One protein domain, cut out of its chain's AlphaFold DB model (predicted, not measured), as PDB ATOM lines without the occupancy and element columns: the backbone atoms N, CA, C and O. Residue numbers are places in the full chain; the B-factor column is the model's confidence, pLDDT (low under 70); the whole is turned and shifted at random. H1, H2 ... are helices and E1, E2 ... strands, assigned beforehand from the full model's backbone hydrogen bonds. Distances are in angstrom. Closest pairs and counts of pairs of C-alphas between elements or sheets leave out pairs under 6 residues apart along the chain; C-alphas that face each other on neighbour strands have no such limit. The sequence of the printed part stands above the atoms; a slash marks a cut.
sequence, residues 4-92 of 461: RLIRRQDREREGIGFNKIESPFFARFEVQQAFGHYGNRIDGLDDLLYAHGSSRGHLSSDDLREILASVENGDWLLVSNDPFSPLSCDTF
ATOM      1  N   ARG A   4      60.929   8.759  86.367       93.44
ATOM      2  CA  ARG A   4      61.507  10.083  86.123       93.44
ATOM      3  C   ARG A   4      60.712  10.836  85.069       93.44
ATOM      4  O   ARG A   4      60.463  10.305  83.994       93.44
ATOM      5  N   LEU A   5      60.355  12.080  85.349       93.69
ATOM      6  CA  LEU A   5      59.757  12.994  84.381       93.69
ATOM      7  C   LEU A   5      60.844  13.774  83.646       93.69
ATOM      8  O   LEU A   5      61.780  14.287  84.259       93.69
ATOM      9  N   ILE A   6      60.699  13.877  82.328       94.25
ATOM     10  CA  ILE A   6      61.554  14.703  81.471       94.25
ATOM     11  C   ILE A   6      60.693  15.535  80.522       94.25
ATOM     12  O   ILE A   6      59.582  15.134  80.169       94.25
ATOM     13  N   ARG A   7      61.224  16.656  80.030       93.50
ATOM     14  CA  ARG A   7      60.593  17.372  78.915       93.50
ATOM     15  C   ARG A   7      60.830  16.607  77.623       93.50
ATOM     16  O   ARG A   7      61.922  16.089  77.383       93.50
ATOM     17  N   ARG A   8      59.840  16.601  76.735       91.38
ATOM     18  CA  ARG A   8      59.919  15.907  75.443       91.38
ATOM     19  C   ARG A   8      61.152  16.288  74.619       91.38
ATOM     20  O   ARG A   8      61.787  15.417  74.032       91.38
ATOM     21  N   GLN A   9      61.502  17.571  74.603       90.56
ATOM     22  CA  GLN A   9      62.661  18.109  73.879       90.56
ATOM     23  C   GLN A   9      64.012  17.580  74.389       90.56
ATOM     24  O   GLN A   9      64.990  17.552  73.646       90.56
ATOM     25  N   ASP A  10      64.069  17.126  75.642       90.50
ATOM     26  CA  ASP A  10      65.298  16.641  76.267       90.50
ATOM     27  C   ASP A  10      65.529  15.144  76.004       90.50
ATOM     28  O   ASP A  10      66.647  14.655  76.158       90.50
ATOM     29  N   ARG A  11      64.506  14.422  75.521       93.25
ATOM     30  CA  ARG A  11      64.540  12.973  75.253       93.25
ATOM     31  C   ARG A  11      65.730  12.546  74.393       93.25
ATOM     32  O   ARG A  11      66.401  11.568  74.715       93.25
ATOM     33  N   GLU A  12      65.962  13.243  73.281       88.56
ATOM     34  CA  GLU A  12      67.025  12.899  72.325       88.56
ATOM     35  C   GLU A  12      68.406  13.212  72.880       88.56
ATOM     36  O   GLU A  12      69.313  12.391  72.760       88.56
ATOM     37  N   ARG A  13      68.537  14.355  73.564       91.88
ATOM     38  CA  ARG A  13      69.768  14.751  74.253       91.88
ATOM     39  C   ARG A  13      70.154  13.746  75.339       91.88
ATOM     40  O   ARG A  13      71.336  13.487  75.535       91.88
ATOM     41  N   GLU A  14      69.167  13.172  76.021       89.38
ATOM     42  CA  GLU A  14      69.363  12.161  77.065       89.38
ATOM     43  C   GLU A  14      69.444  10.717  76.531       89.38
ATOM     44  O   GLU A  14      69.629   9.783  77.311       89.38
ATOM     45  N   GLY A  15      69.323  10.503  75.215       88.81
ATOM     46  CA  GLY A  15      69.439   9.175  74.602       88.81
ATOM     47  C   GLY A  15      68.318   8.202  74.990       88.81
ATOM     48  O   GLY A  15      68.518   6.986  74.994       88.81
ATOM     49  N   ILE A  16      67.133   8.711  75.338       90.31
ATOM     50  CA  ILE A  16      66.029   7.895  75.855       90.31
ATOM     51  C   ILE A  16      65.163   7.389  74.693       90.31
ATOM     52  O   ILE A  16      64.506   8.147  73.972       90.31
ATOM     53  N   GLY A  17      65.158   6.068  74.505       87.94
ATOM     54  CA  GLY A  17      64.309   5.396  73.523       87.94
ATOM     55  C   GLY A  17      62.836   5.368  73.944       87.94
ATOM     56  O   GLY A  17      62.521   5.295  75.129       87.94
ATOM     57  N   PHE A  18      61.918   5.365  72.969       90.94
ATOM     58  CA  PHE A  18      60.468   5.275  73.221       90.94
ATOM     59  C   PHE A  18      60.038   3.976  73.928       90.94
ATOM     60  O   PHE A  18      58.930   3.899  74.444       90.94
ATOM     61  N   ASN A  19      60.912   2.970  73.988       83.94
ATOM     62  CA  ASN A  19      60.717   1.740  74.758       83.94
ATOM     63  C   ASN A  19      60.872   1.924  76.274       83.94
ATOM     64  O   ASN A  19      60.556   1.007  77.019       83.94
ATOM     65  N   LYS A  20      61.373   3.080  76.726       91.31
ATOM     66  CA  LYS A  20      61.498   3.449  78.145       91.31
ATOM     67  C   LYS A  20      60.524   4.551  78.559       91.31
ATOM     68  O   LYS A  20      60.637   5.084  79.656       91.31
ATOM     69  N   ILE A  21      59.617   4.940  77.665       90.44
ATOM     70  CA  ILE A  21      58.692   6.049  77.885       90.44
ATOM     71  C   ILE A  21      57.291   5.479  77.972       90.44
ATOM     72  O   ILE A  21      56.819   4.873  77.013       90.44
ATOM     73  N   GLU A  22      56.650   5.671  79.116       87.69
ATOM     74  CA  GLU A  22      55.269   5.270  79.347       87.69
ATOM     75  C   GLU A  22      54.326   6.060  78.433       87.69
ATOM     76  O   GLU A  22      54.556   7.238  78.138       87.69
ATOM     77  N   SER A  23      53.253   5.424  77.970       88.56
ATOM     78  CA  SER A  23      52.262   6.133  77.162       88.56
ATOM     79  C   SER A  23      51.592   7.260  77.970       88.56
ATOM     80  O   SER A  23      51.332   7.083  79.163       88.56
ATOM     81  N   PRO A  24      51.233   8.396  77.343       88.06
ATOM     82  CA  PRO A  24      50.621   9.536  78.030       88.06
ATOM     83  C   PRO A  24      49.394   9.202  78.887       88.06
ATOM     84  O   PRO A  24      49.161   9.842  79.908       88.06
ATOM     85  N   PHE A  25      48.631   8.170  78.508       81.06
ATOM     86  CA  PHE A  25      47.476   7.707  79.281       81.06
ATOM     87  C   PHE A  25      47.880   7.162  80.660       81.06
ATOM     88  O   PHE A  25      47.327   7.584  81.673       81.06
ATOM     89  N   PHE A  26      48.862   6.259  80.707       80.25
ATOM     90  CA  PHE A  26      49.356   5.691  81.965       80.25
ATOM     91  C   PHE A  26      50.264   6.675  82.711       80.25
ATOM     92  O   PHE A  26      50.180   6.781  83.934       80.25
ATOM     93  N   ALA A  27      51.049   7.475  81.986       87.12
ATOM     94  CA  ALA A  27      51.882   8.522  82.567       87.12
ATOM     95  C   ALA A  27      51.053   9.546  83.356       87.12
ATOM     96  O   ALA A  27      51.416   9.899  84.477       87.12
ATOM     97  N   ARG A  28      49.902   9.975  82.818       87.31
ATOM     98  CA  ARG A  28      48.977  10.882  83.511       87.31
ATOM     99  C   ARG A  28      48.501  10.300  84.843       87.31
ATOM    100  O   ARG A  28      48.439  11.026  85.832       87.31
ATOM    101  N   PHE A  29      48.175   9.009  84.877       79.38
ATOM    102  CA  PHE A  29      47.700   8.335  86.086       79.38
ATOM    103  C   PHE A  29      48.784   8.253  87.170       79.38
ATOM    104  O   PHE A  29      48.514   8.588  88.322       79.38
ATOM    105  N   GLU A  30      50.016   7.892  86.803       82.69
ATOM    106  CA  GLU A  30      51.162   7.854  87.729       82.69
ATOM    107  C   GLU A  30      51.489   9.243  88.297       82.69
ATOM    108  O   GLU A  30      51.666   9.408  89.505       82.69
ATOM    109  N   VAL A  31      51.488  10.274  87.446       87.31
ATOM    110  CA  VAL A  31      51.715  11.662  87.880       87.31
ATOM    111  C   VAL A  31      50.587  12.151  88.788       87.31
ATOM    112  O   VAL A  31      50.851  12.784  89.809       87.31
ATOM    113  N   GLN A  32      49.332  11.808  88.485       86.31
ATOM    114  CA  GLN A  32      48.192  12.130  89.343       86.31
ATOM    115  C   GLN A  32      48.297  11.452  90.718       86.31
ATOM    116  O   GLN A  32      48.002  12.086  91.733       86.31
ATOM    117  N   GLN A  33      48.747  10.196  90.776       80.62
ATOM    118  CA  GLN A  33      48.986   9.503  92.044       80.62
ATOM    119  C   GLN A  33      50.136  10.112  92.850       80.62
ATOM    120  O   GLN A  33      50.041  10.175  94.076       80.62
ATOM    121  N   ALA A  34      51.191  10.600  92.190       82.44
ATOM    122  CA  ALA A  34      52.333  11.237  92.849       82.44
ATOM    123  C   ALA A  34      51.974  12.541  93.589       82.44
ATOM    124  O   ALA A  34      52.707  12.959  94.484       82.44
ATOM    125  N   PHE A  35      50.834  13.162  93.263       77.62
ATOM    126  CA  PHE A  35      50.287  14.305  94.003       77.62
ATOM    127  C   PHE A  35      49.424  13.909  95.218       77.62
ATOM    128  O   PHE A  35      49.080  14.768  96.031       77.62
ATOM    129  N   GLY A  36      49.075  12.626  95.378       67.38
ATOM    130  CA  GLY A  36      48.335  12.105  96.532       67.38
ATOM    131  C   GLY A  36      49.229  11.771  97.736       67.38
ATOM    132  O   GLY A  36      50.428  11.551  97.605       67.38
ATOM    133  N   HIS A  37      48.638  11.662  98.934       56.88
ATOM    134  CA  HIS A  37      49.356  11.392 100.199       56.88
ATOM    135  C   HIS A  37      50.081  10.029 100.286       56.88
ATOM    136  O   HIS A  37      50.823   9.802 101.237       56.88
ATOM    137  N   TYR A  38      49.897   9.144  99.303       52.16
ATOM    138  CA  TYR A  38      50.480   7.795  99.254       52.16
ATOM    139  C   TYR A  38      51.266   7.517  97.956       52.16
ATOM    140  O   TYR A  38      51.532   6.361  97.636       52.16
ATOM    141  N   GLY A  39      51.612   8.555  97.187       55.25
ATOM    142  CA  GLY A  39      52.180   8.410  95.845       55.25
ATOM    143  C   GLY A  39      53.622   7.889  95.794       55.25
ATOM    144  O   GLY A  39      54.451   8.188  96.655       55.25
ATOM    145  N   ASN A  40      53.938   7.147  94.728       62.25
ATOM    146  CA  ASN A  40      55.308   6.786  94.362       62.25
ATOM    147  C   ASN A  40      56.159   8.049  94.131       62.25
ATOM    148  O   ASN A  40      55.697   9.029  93.545       62.25
ATOM    149  N   ARG A  41      57.429   8.030  94.559       74.81
ATOM    150  CA  ARG A  41      58.360   9.142  94.317       74.81
ATOM    151  C   ARG A  41      58.738   9.180  92.835       74.81
ATOM    152  O   ARG A  41      59.399   8.264  92.351       74.81
ATOM    153  N   ILE A  42      58.326  10.242  92.147       86.25
ATOM    154  CA  ILE A  42      58.720  10.530  90.766       86.25
ATOM    155  C   ILE A  42      59.804  11.609  90.784       86.25
ATOM    156  O   ILE A  42      59.577  12.728  91.255       86.25
ATOM    157  N   ASP A  43      60.982  11.279  90.264       87.38
ATOM    158  CA  ASP A  43      62.064  12.243  90.093       87.38
ATOM    159  C   ASP A  43      61.711  13.221  88.958       87.38
ATOM    160  O   ASP A  43      61.159  12.824  87.935       87.38
ATOM    161  N   GLY A  44      61.992  14.515  89.129       84.88
ATOM    162  CA  GLY A  44      61.608  15.558  88.158       84.88
ATOM    163  C   GLY A  44      60.179  16.099  88.315       84.88
ATOM    164  O   GLY A  44      59.760  16.956  87.541       84.88
ATOM    165  N   LEU A  45      59.425  15.662  89.335       87.19
ATOM    166  CA  LEU A  45      58.099  16.224  89.639       87.19
ATOM    167  C   LEU A  45      58.166  17.713  90.029       87.19
ATOM    168  O   LEU A  45      57.277  18.485  89.686       87.19
ATOM    169  N   ASP A  46      59.231  18.122  90.723       84.56
ATOM    170  CA  ASP A  46      59.455  19.526  91.088       84.56
ATOM    171  C   ASP A  46      59.781  20.393  89.854       84.56
ATOM    172  O   ASP A  46      59.333  21.536  89.777       84.56
ATOM    173  N   ASP A  47      60.460  19.832  88.847       87.62
ATOM    174  CA  ASP A  47      60.734  20.513  87.574       87.62
ATOM    175  C   ASP A  47      59.460  20.692  86.734       87.62
ATOM    176  O   ASP A  47      59.292  21.719  86.069       87.62
ATOM    177  N   LEU A  48      58.551  19.706  86.783       88.44
ATOM    178  CA  LEU A  48      57.218  19.783  86.180       88.44
ATOM    179  C   LEU A  48      56.391  20.894  86.840       88.44
ATOM    180  O   LEU A  48      55.846  21.746  86.144       88.44
ATOM    181  N   LEU A  49      56.352  20.929  88.174       87.31
ATOM    182  CA  LEU A  49      55.650  21.971  88.930       87.31
ATOM    183  C   LEU A  49      56.191  23.370  88.619       87.31
ATOM    184  O   LEU A  49      55.420  24.279  88.317       87.31
ATOM    185  N   TYR A  50      57.515  23.518  88.623       85.62
ATOM    186  CA  TYR A  50      58.175  24.783  88.320       85.62
ATOM    187  C   TYR A  50      57.866  25.275  86.899       85.62
ATOM    188  O   TYR A  50      57.643  26.466  86.691       85.62
ATOM    189  N   ALA A  51      57.798  24.368  85.917       86.38
ATOM    190  CA  ALA A  51      57.470  24.720  84.536       86.38
ATOM    191  C   ALA A  51      56.043  25.257  84.352       86.38
ATOM    192  O   ALA A  51      55.812  26.021  83.418       86.38
ATOM    193  N   HIS A  52      55.121  24.892  85.246       85.00
ATOM    194  CA  HIS A  52      53.746  25.392  85.281       85.00
ATOM    195  C   HIS A  52      53.551  26.542  86.290       85.00
ATOM    196  O   HIS A  52      52.426  26.938  86.571       85.00
ATOM    197  N   GLY A  53      54.635  27.100  86.851       81.25
ATOM    198  CA  GLY A  53      54.558  28.195  87.826       81.25
ATOM    199  C   GLY A  53      53.933  27.796  89.169       81.25
ATOM    200  O   GLY A  53      53.559  28.665  89.953       81.25
ATOM    201  N   SER A  54      53.823  26.493  89.444       81.81
ATOM    202  CA  SER A  54      53.195  25.942  90.645       81.81
ATOM    203  C   SER A  54      54.236  25.455  91.660       81.81
ATOM    204  O   SER A  54      55.411  25.253  91.351       81.81
ATOM    205  N   SER A  55      53.806  25.224  92.902       76.19
ATOM    206  CA  SER A  55      54.645  24.628  93.950       76.19
ATOM    207  C   SER A  55      53.850  23.618  94.777       76.19
ATOM    208  O   SER A  55      52.631  23.737  94.894       76.19
ATOM    209  N   ARG A  56      54.524  22.639  95.403       67.56
ATOM    210  CA  ARG A  56      53.868  21.577  96.201       67.56
ATOM    211  C   ARG A  56      52.945  22.096  97.317       67.56
ATOM    212  O   ARG A  56      52.074  21.357  97.756       67.56
ATOM    213  N   GLY A  57      53.143  23.327  97.796       64.81
ATOM    214  CA  GLY A  57      52.348  23.923  98.877       64.81
ATOM    215  C   GLY A  57      51.101  24.691  98.423       64.81
ATOM    216  O   GLY A  57      50.265  25.021  99.261       64.81
ATOM    217  N   HIS A  58      50.966  24.989  97.128       63.78
ATOM    218  CA  HIS A  58      49.848  25.757  96.578       63.78
ATOM    219  C   HIS A  58      49.537  25.254  95.165       63.78
ATOM    220  O   HIS A  58      50.037  25.794  94.181       63.78
ATOM    221  N   LEU A  59      48.768  24.164  95.090       76.06
ATOM    222  CA  LEU A  59      48.318  23.567  93.836       76.06
ATOM    223  C   LEU A  59      46.798  23.722  93.742       76.06
ATOM    224  O   LEU A  59      46.066  23.077  94.497       76.06
ATOM    225  N   SER A  60      46.311  24.600  92.864       79.81
ATOM    226  CA  SER A  60      44.874  24.702  92.616       79.81
ATOM    227  C   SER A  60      44.381  23.520  91.772       79.81
ATOM    228  O   SER A  60      45.157  22.791  91.149       79.81
ATOM    229  N   SER A  61      43.063  23.305  91.740       81.12
ATOM    230  CA  SER A  61      42.471  22.285  90.859       81.12
ATOM    231  C   SER A  61      42.689  22.598  89.374       81.12
ATOM    232  O   SER A  61      42.773  21.672  88.567       81.12
ATOM    233  N   ASP A  62      42.807  23.881  89.019       80.25
ATOM    234  CA  ASP A  62      43.095  24.315  87.654       80.25
ATOM    235  C   ASP A  62      44.561  24.048  87.282       80.25
ATOM    236  O   ASP A  62      44.805  23.479  86.217       80.25
ATOM    237  N   ASP A  63      45.507  24.321  88.190       82.69
ATOM    238  CA  ASP A  63      46.936  24.016  87.992       82.69
ATOM    239  C   ASP A  63      47.159  22.511  87.808       82.69
ATOM    240  O   ASP A  63      47.861  22.075  86.897       82.69
ATOM    241  N   LEU A  64      46.502  21.684  88.634       84.50
ATOM    242  CA  LEU A  64      46.579  20.227  88.514       84.50
ATOM    243  C   LEU A  64      46.058  19.746  87.156       84.50
ATOM    244  O   LEU A  64      46.637  18.843  86.553       84.50
ATOM    245  N   ARG A  65      44.968  20.340  86.659       85.06
ATOM    246  CA  ARG A  65      44.414  19.997  85.346       85.06
ATOM    247  C   ARG A  65      45.389  20.354  84.225       85.06
ATOM    248  O   ARG A  65      45.541  19.556  83.306       85.06
ATOM    249  N   GLU A  66      46.045  21.507  84.303       87.06
ATOM    250  CA  GLU A  66      47.012  21.958  83.296       87.06
ATOM    251  C   GLU A  66      48.294  21.109  83.298       87.06
ATOM    252  O   GLU A  66      48.771  20.694  82.240       87.06
ATOM    253  N   ILE A  67      48.792  20.755  84.484       88.12
ATOM    254  CA  ILE A  67      49.935  19.851  84.661       88.12
ATOM    255  C   ILE A  67      49.626  18.459  84.096       88.12
ATOM    256  O   ILE A  67      50.435  17.872  83.381       88.12
ATOM    257  N   LEU A  68      48.450  17.904  84.393       89.75
ATOM    258  CA  LEU A  68      48.071  16.592  83.866       89.75
ATOM    259  C   LEU A  68      47.841  16.628  82.350       89.75
ATOM    260  O   LEU A  68      48.141  15.645  81.672       89.75
ATOM    261  N   ALA A  69      47.366  17.755  81.812       88.56
ATOM    262  CA  ALA A  69      47.209  17.944  80.375       88.56
ATOM    263  C   ALA A  69      48.560  17.968  79.639       88.56
ATOM    264  O   ALA A  69      48.659  17.395  78.556       88.56
ATOM    265  N   SER A  70      49.616  18.556  80.214       92.44
ATOM    266  CA  SER A  70      50.948  18.565  79.583       92.44
ATOM    267  C   SER A  70      51.588  17.171  79.525       92.44
ATOM    268  O   SER A  70      52.285  16.836  78.564       92.44
ATOM    269  N   VAL A  71      51.285  16.308  80.500       92.75
ATOM    270  CA  VAL A  71      51.660  14.883  80.469       92.75
ATOM    271  C   VAL A  71      50.830  14.117  79.434       92.75
ATOM    272  O   VAL A  71      51.376  13.329  78.665       92.75
ATOM    273  N   GLU A  72      49.521  14.370  79.362       88.62
ATOM    274  CA  GLU A  72      48.608  13.709  78.417       88.62
ATOM    275  C   GLU A  72      48.891  14.070  76.950       88.62
ATOM    276  O   GLU A  72      48.819  13.213  76.065       88.62
ATOM    277  N   ASN A  73      49.276  15.320  76.694       90.19
ATOM    278  CA  ASN A  73      49.669  15.793  75.368       90.19
ATOM    279  C   ASN A  73      51.064  15.296  74.955       90.19
ATOM    280  O   ASN A  73      51.381  15.267  73.760       90.19
ATOM    281  N   GLY A  74      51.870  14.845  75.923       89.94
ATOM    282  CA  GLY A  74      53.227  14.350  75.717       89.94
ATOM    283  C   GLY A  74      54.297  15.437  75.688       89.94
ATOM    284  O   GLY A  74      55.376  15.193  75.151       89.94
ATOM    285  N   ASP A  75      54.028  16.618  76.245       93.25
ATOM    286  CA  ASP A  75      55.035  17.668  76.451       93.25
ATOM    287  C   ASP A  75      56.018  17.264  77.559       93.25
ATOM    288  O   ASP A  75      57.223  17.533  77.482       93.25
ATOM    289  N   TRP A  76      55.499  16.528  78.545       95.00
ATOM    290  CA  TRP A  76      56.263  15.828  79.569       95.00
ATOM    291  C   TRP A  76      56.134  14.320  79.404       95.00
ATOM    292  O   TRP A  76      55.045  13.781  79.221       95.00
ATOM    293  N   LEU A  77      57.271  13.635  79.467       95.50
ATOM    294  CA  LEU A  77      57.379  12.201  79.241       95.50
ATOM    295  C   LEU A  77      57.773  11.512  80.545       95.50
ATOM    296  O   LEU A  77      58.758  11.893  81.182       95.50
ATOM    297  N   LEU A  78      57.016  10.483  80.924       94.31
ATOM    298  CA  LEU A  78      57.348   9.641  82.064       94.31
ATOM    299  C   LEU A  78      58.279   8.517  81.612       94.31
ATOM    300  O   LEU A  78      57.898   7.632  80.845       94.31
ATOM    301  N   VAL A  79      59.511   8.566  82.095       94.69
ATOM    302  CA  VAL A  79      60.549   7.570  81.857       94.69
ATOM    303  C   VAL A  79      60.483   6.524  82.960       94.69
ATOM    304  O   VAL A  79      60.543   6.852  84.147       94.69
ATOM    305  N   SER A  80      60.392   5.263  82.556       88.12
ATOM    306  CA  SER A  80      60.418   4.107  83.446       88.12
ATOM    307  C   SER A  80      61.441   3.093  82.945       88.12
ATOM    308  O   SER A  80      61.632   2.912  81.741       88.12
ATOM    309  N   ASN A  81      62.098   2.406  83.878       83.94
ATOM    310  CA  ASN A  81      62.933   1.248  83.549       83.94
ATOM    311  C   ASN A  81      62.097   0.027  83.132       83.94
ATOM    312  O   ASN A  81      62.637  -0.869  82.491       83.94
ATOM    313  N   ASP A  82      60.814   0.017  83.491       79.12
ATOM    314  CA  ASP A  82      59.846  -1.033  83.178       79.12
ATOM    315  C   ASP A  82      58.468  -0.384  82.930       79.12
ATOM    316  O   ASP A  82      57.666  -0.253  83.857       79.12
ATOM    317  N   PRO A  83      58.237   0.211  81.743       79.62
ATOM    318  CA  PRO A  83      56.957   0.835  81.411       79.62
ATOM    319  C   PRO A  83      55.884  -0.227  81.137       79.62
ATOM    320  O   PRO A  83      56.127  -1.198  80.422       79.62
ATOM    321  N   PHE A  84      54.674  -0.003  81.646       71.94
ATOM    322  CA  PHE A  84      53.511  -0.864  81.442       71.94
ATOM    323  C   PHE A  84      53.041  -0.850  79.980       71.94
ATOM    324  O   PHE A  84      52.694  -1.887  79.417       71.94
ATOM    325  N   SER A  85      53.050   0.324  79.343       76.62
ATOM    326  CA  SER A  85      52.658   0.515  77.946       76.62
ATOM    327  C   SER A  85      53.634   1.466  77.238       76.62
ATOM    328  O   SER A  85      53.306   2.636  77.005       76.62
ATOM    329  N   PRO A  86      54.833   0.991  76.847       83.81
ATOM    330  CA  PRO A  86      55.843   1.838  76.225       83.81
ATOM    331  C   PRO A  86      55.361   2.467  74.914       83.81
ATOM    332  O   PRO A  86      54.733   1.809  74.082       83.81
ATOM    333  N   LEU A  87      55.746   3.721  74.666       82.06
ATOM    334  CA  LEU A  87      55.425   4.452  73.434       82.06
ATOM    335  C   LEU A  87      55.924   3.758  72.160       82.06
ATOM    336  O   LEU A  87      55.358   3.960  71.088       82.06
ATOM    337  N   SER A  88      56.957   2.915  72.245       76.50
ATOM    338  CA  SER A  88      57.399   2.092  71.112       76.50
ATOM    339  C   SER A  88      56.351   1.080  70.631       76.50
ATOM    340  O   SER A  88      56.463   0.609  69.501       76.50
ATOM    341  N   CYS A  89      55.369   0.741  71.469       67.25
ATOM    342  CA  CYS A  89      54.302  -0.220  71.186       67.25
ATOM    343  C   CYS A  89      52.996   0.442  70.714       67.25
ATOM    344  O   CYS A  89      51.997  -0.256  70.520       67.25
ATOM    345  N   ASP A  90      52.988   1.762  70.488       68.69
ATOM    346  CA  ASP A  90      51.862   2.460  69.863       68.69
ATOM    347  C   ASP A  90      51.739   2.079  68.379       68.69
ATOM    348  O   ASP A  90      52.333   2.682  67.488       68.69
ATOM    349  N   THR A  91      50.971   1.024  68.127       51.88
ATOM    350  CA  THR A  91      50.731   0.457  66.793       51.88
ATOM    351  C   THR A  91      49.556   1.111  66.069       51.88
ATOM    352  O   THR A  91      49.459   1.014  64.849       51.88
ATOM    353  N   PHE A  92      48.686   1.811  66.801       53.81
ATOM    354  CA  PHE A  92      47.516   2.502  66.256       53.81
ATOM    355  C   PHE A  92      47.798   3.972  65.915       53.81
ATOM    356  O   PHE A  92      46.899   4.676  65.458       53.81
TER     357      PHE A  92
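What this domain is: This is residues 4 to 92 of the 461 residues of an uncharacterized protein of Pseudomonas sp. FW306-2-2C-D06C (UniProt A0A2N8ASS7). A short two-stranded antiparallel ribbon, E1 and E2, lies near the middle, with H1 packed by E2, H2 by E1, and H3 reaching E2 with residues 67 to 71. Long loops, residues 8 to 23 and 81 to 92, make much of the rest. The printed 89 residues run E1, H1, H2, H3, E2, mixed in class, under half of them in named elements; the whole is compact, radius of gyration of the C-alphas 12.6 A, spans 37 by 25 by 23 A.

Where its parts are: E1, residues 4 to 7, begins at C-alpha 4 (61.507, 10.083, 86.123). H1 is residues 24 to 34, 15.0 A; H2, 45 to 51; H3, 61 to 73, 18.3 A. E2, 76 to 80, ends at C-alpha 80 (60.418, 4.107, 83.446).

How they stand to each other: E1 and E2 are antiparallel, 148 degrees; N 6 and O 77 are 3.0 A apart, within hydrogen-bond range. The closest C-alphas of H1 and E2, Ala 27 and Leu 78, are 5.6 A apart; of E1 and H2, Leu 5 and Leu 45, 6.4 A. H3 touches H1 with residues 68 to 73 alone, closest C-alphas Pro 24 and Glu 72, 4.6 A, opposite ways at a tilt of 36 degrees, only just steep. In H2 and H3 every O i to N i+4 pair is within hydrogen-bond range, in H1 6 of 7.

The domain as a whole: The C-alphas farthest apart, Gly 57 and Thr 91, are 39.8 A apart. The printed part has no cut; the link E1 to H1 is long. pLDDT is under 70 in residues 36 to 40, 56 to 58 and 89 to 92.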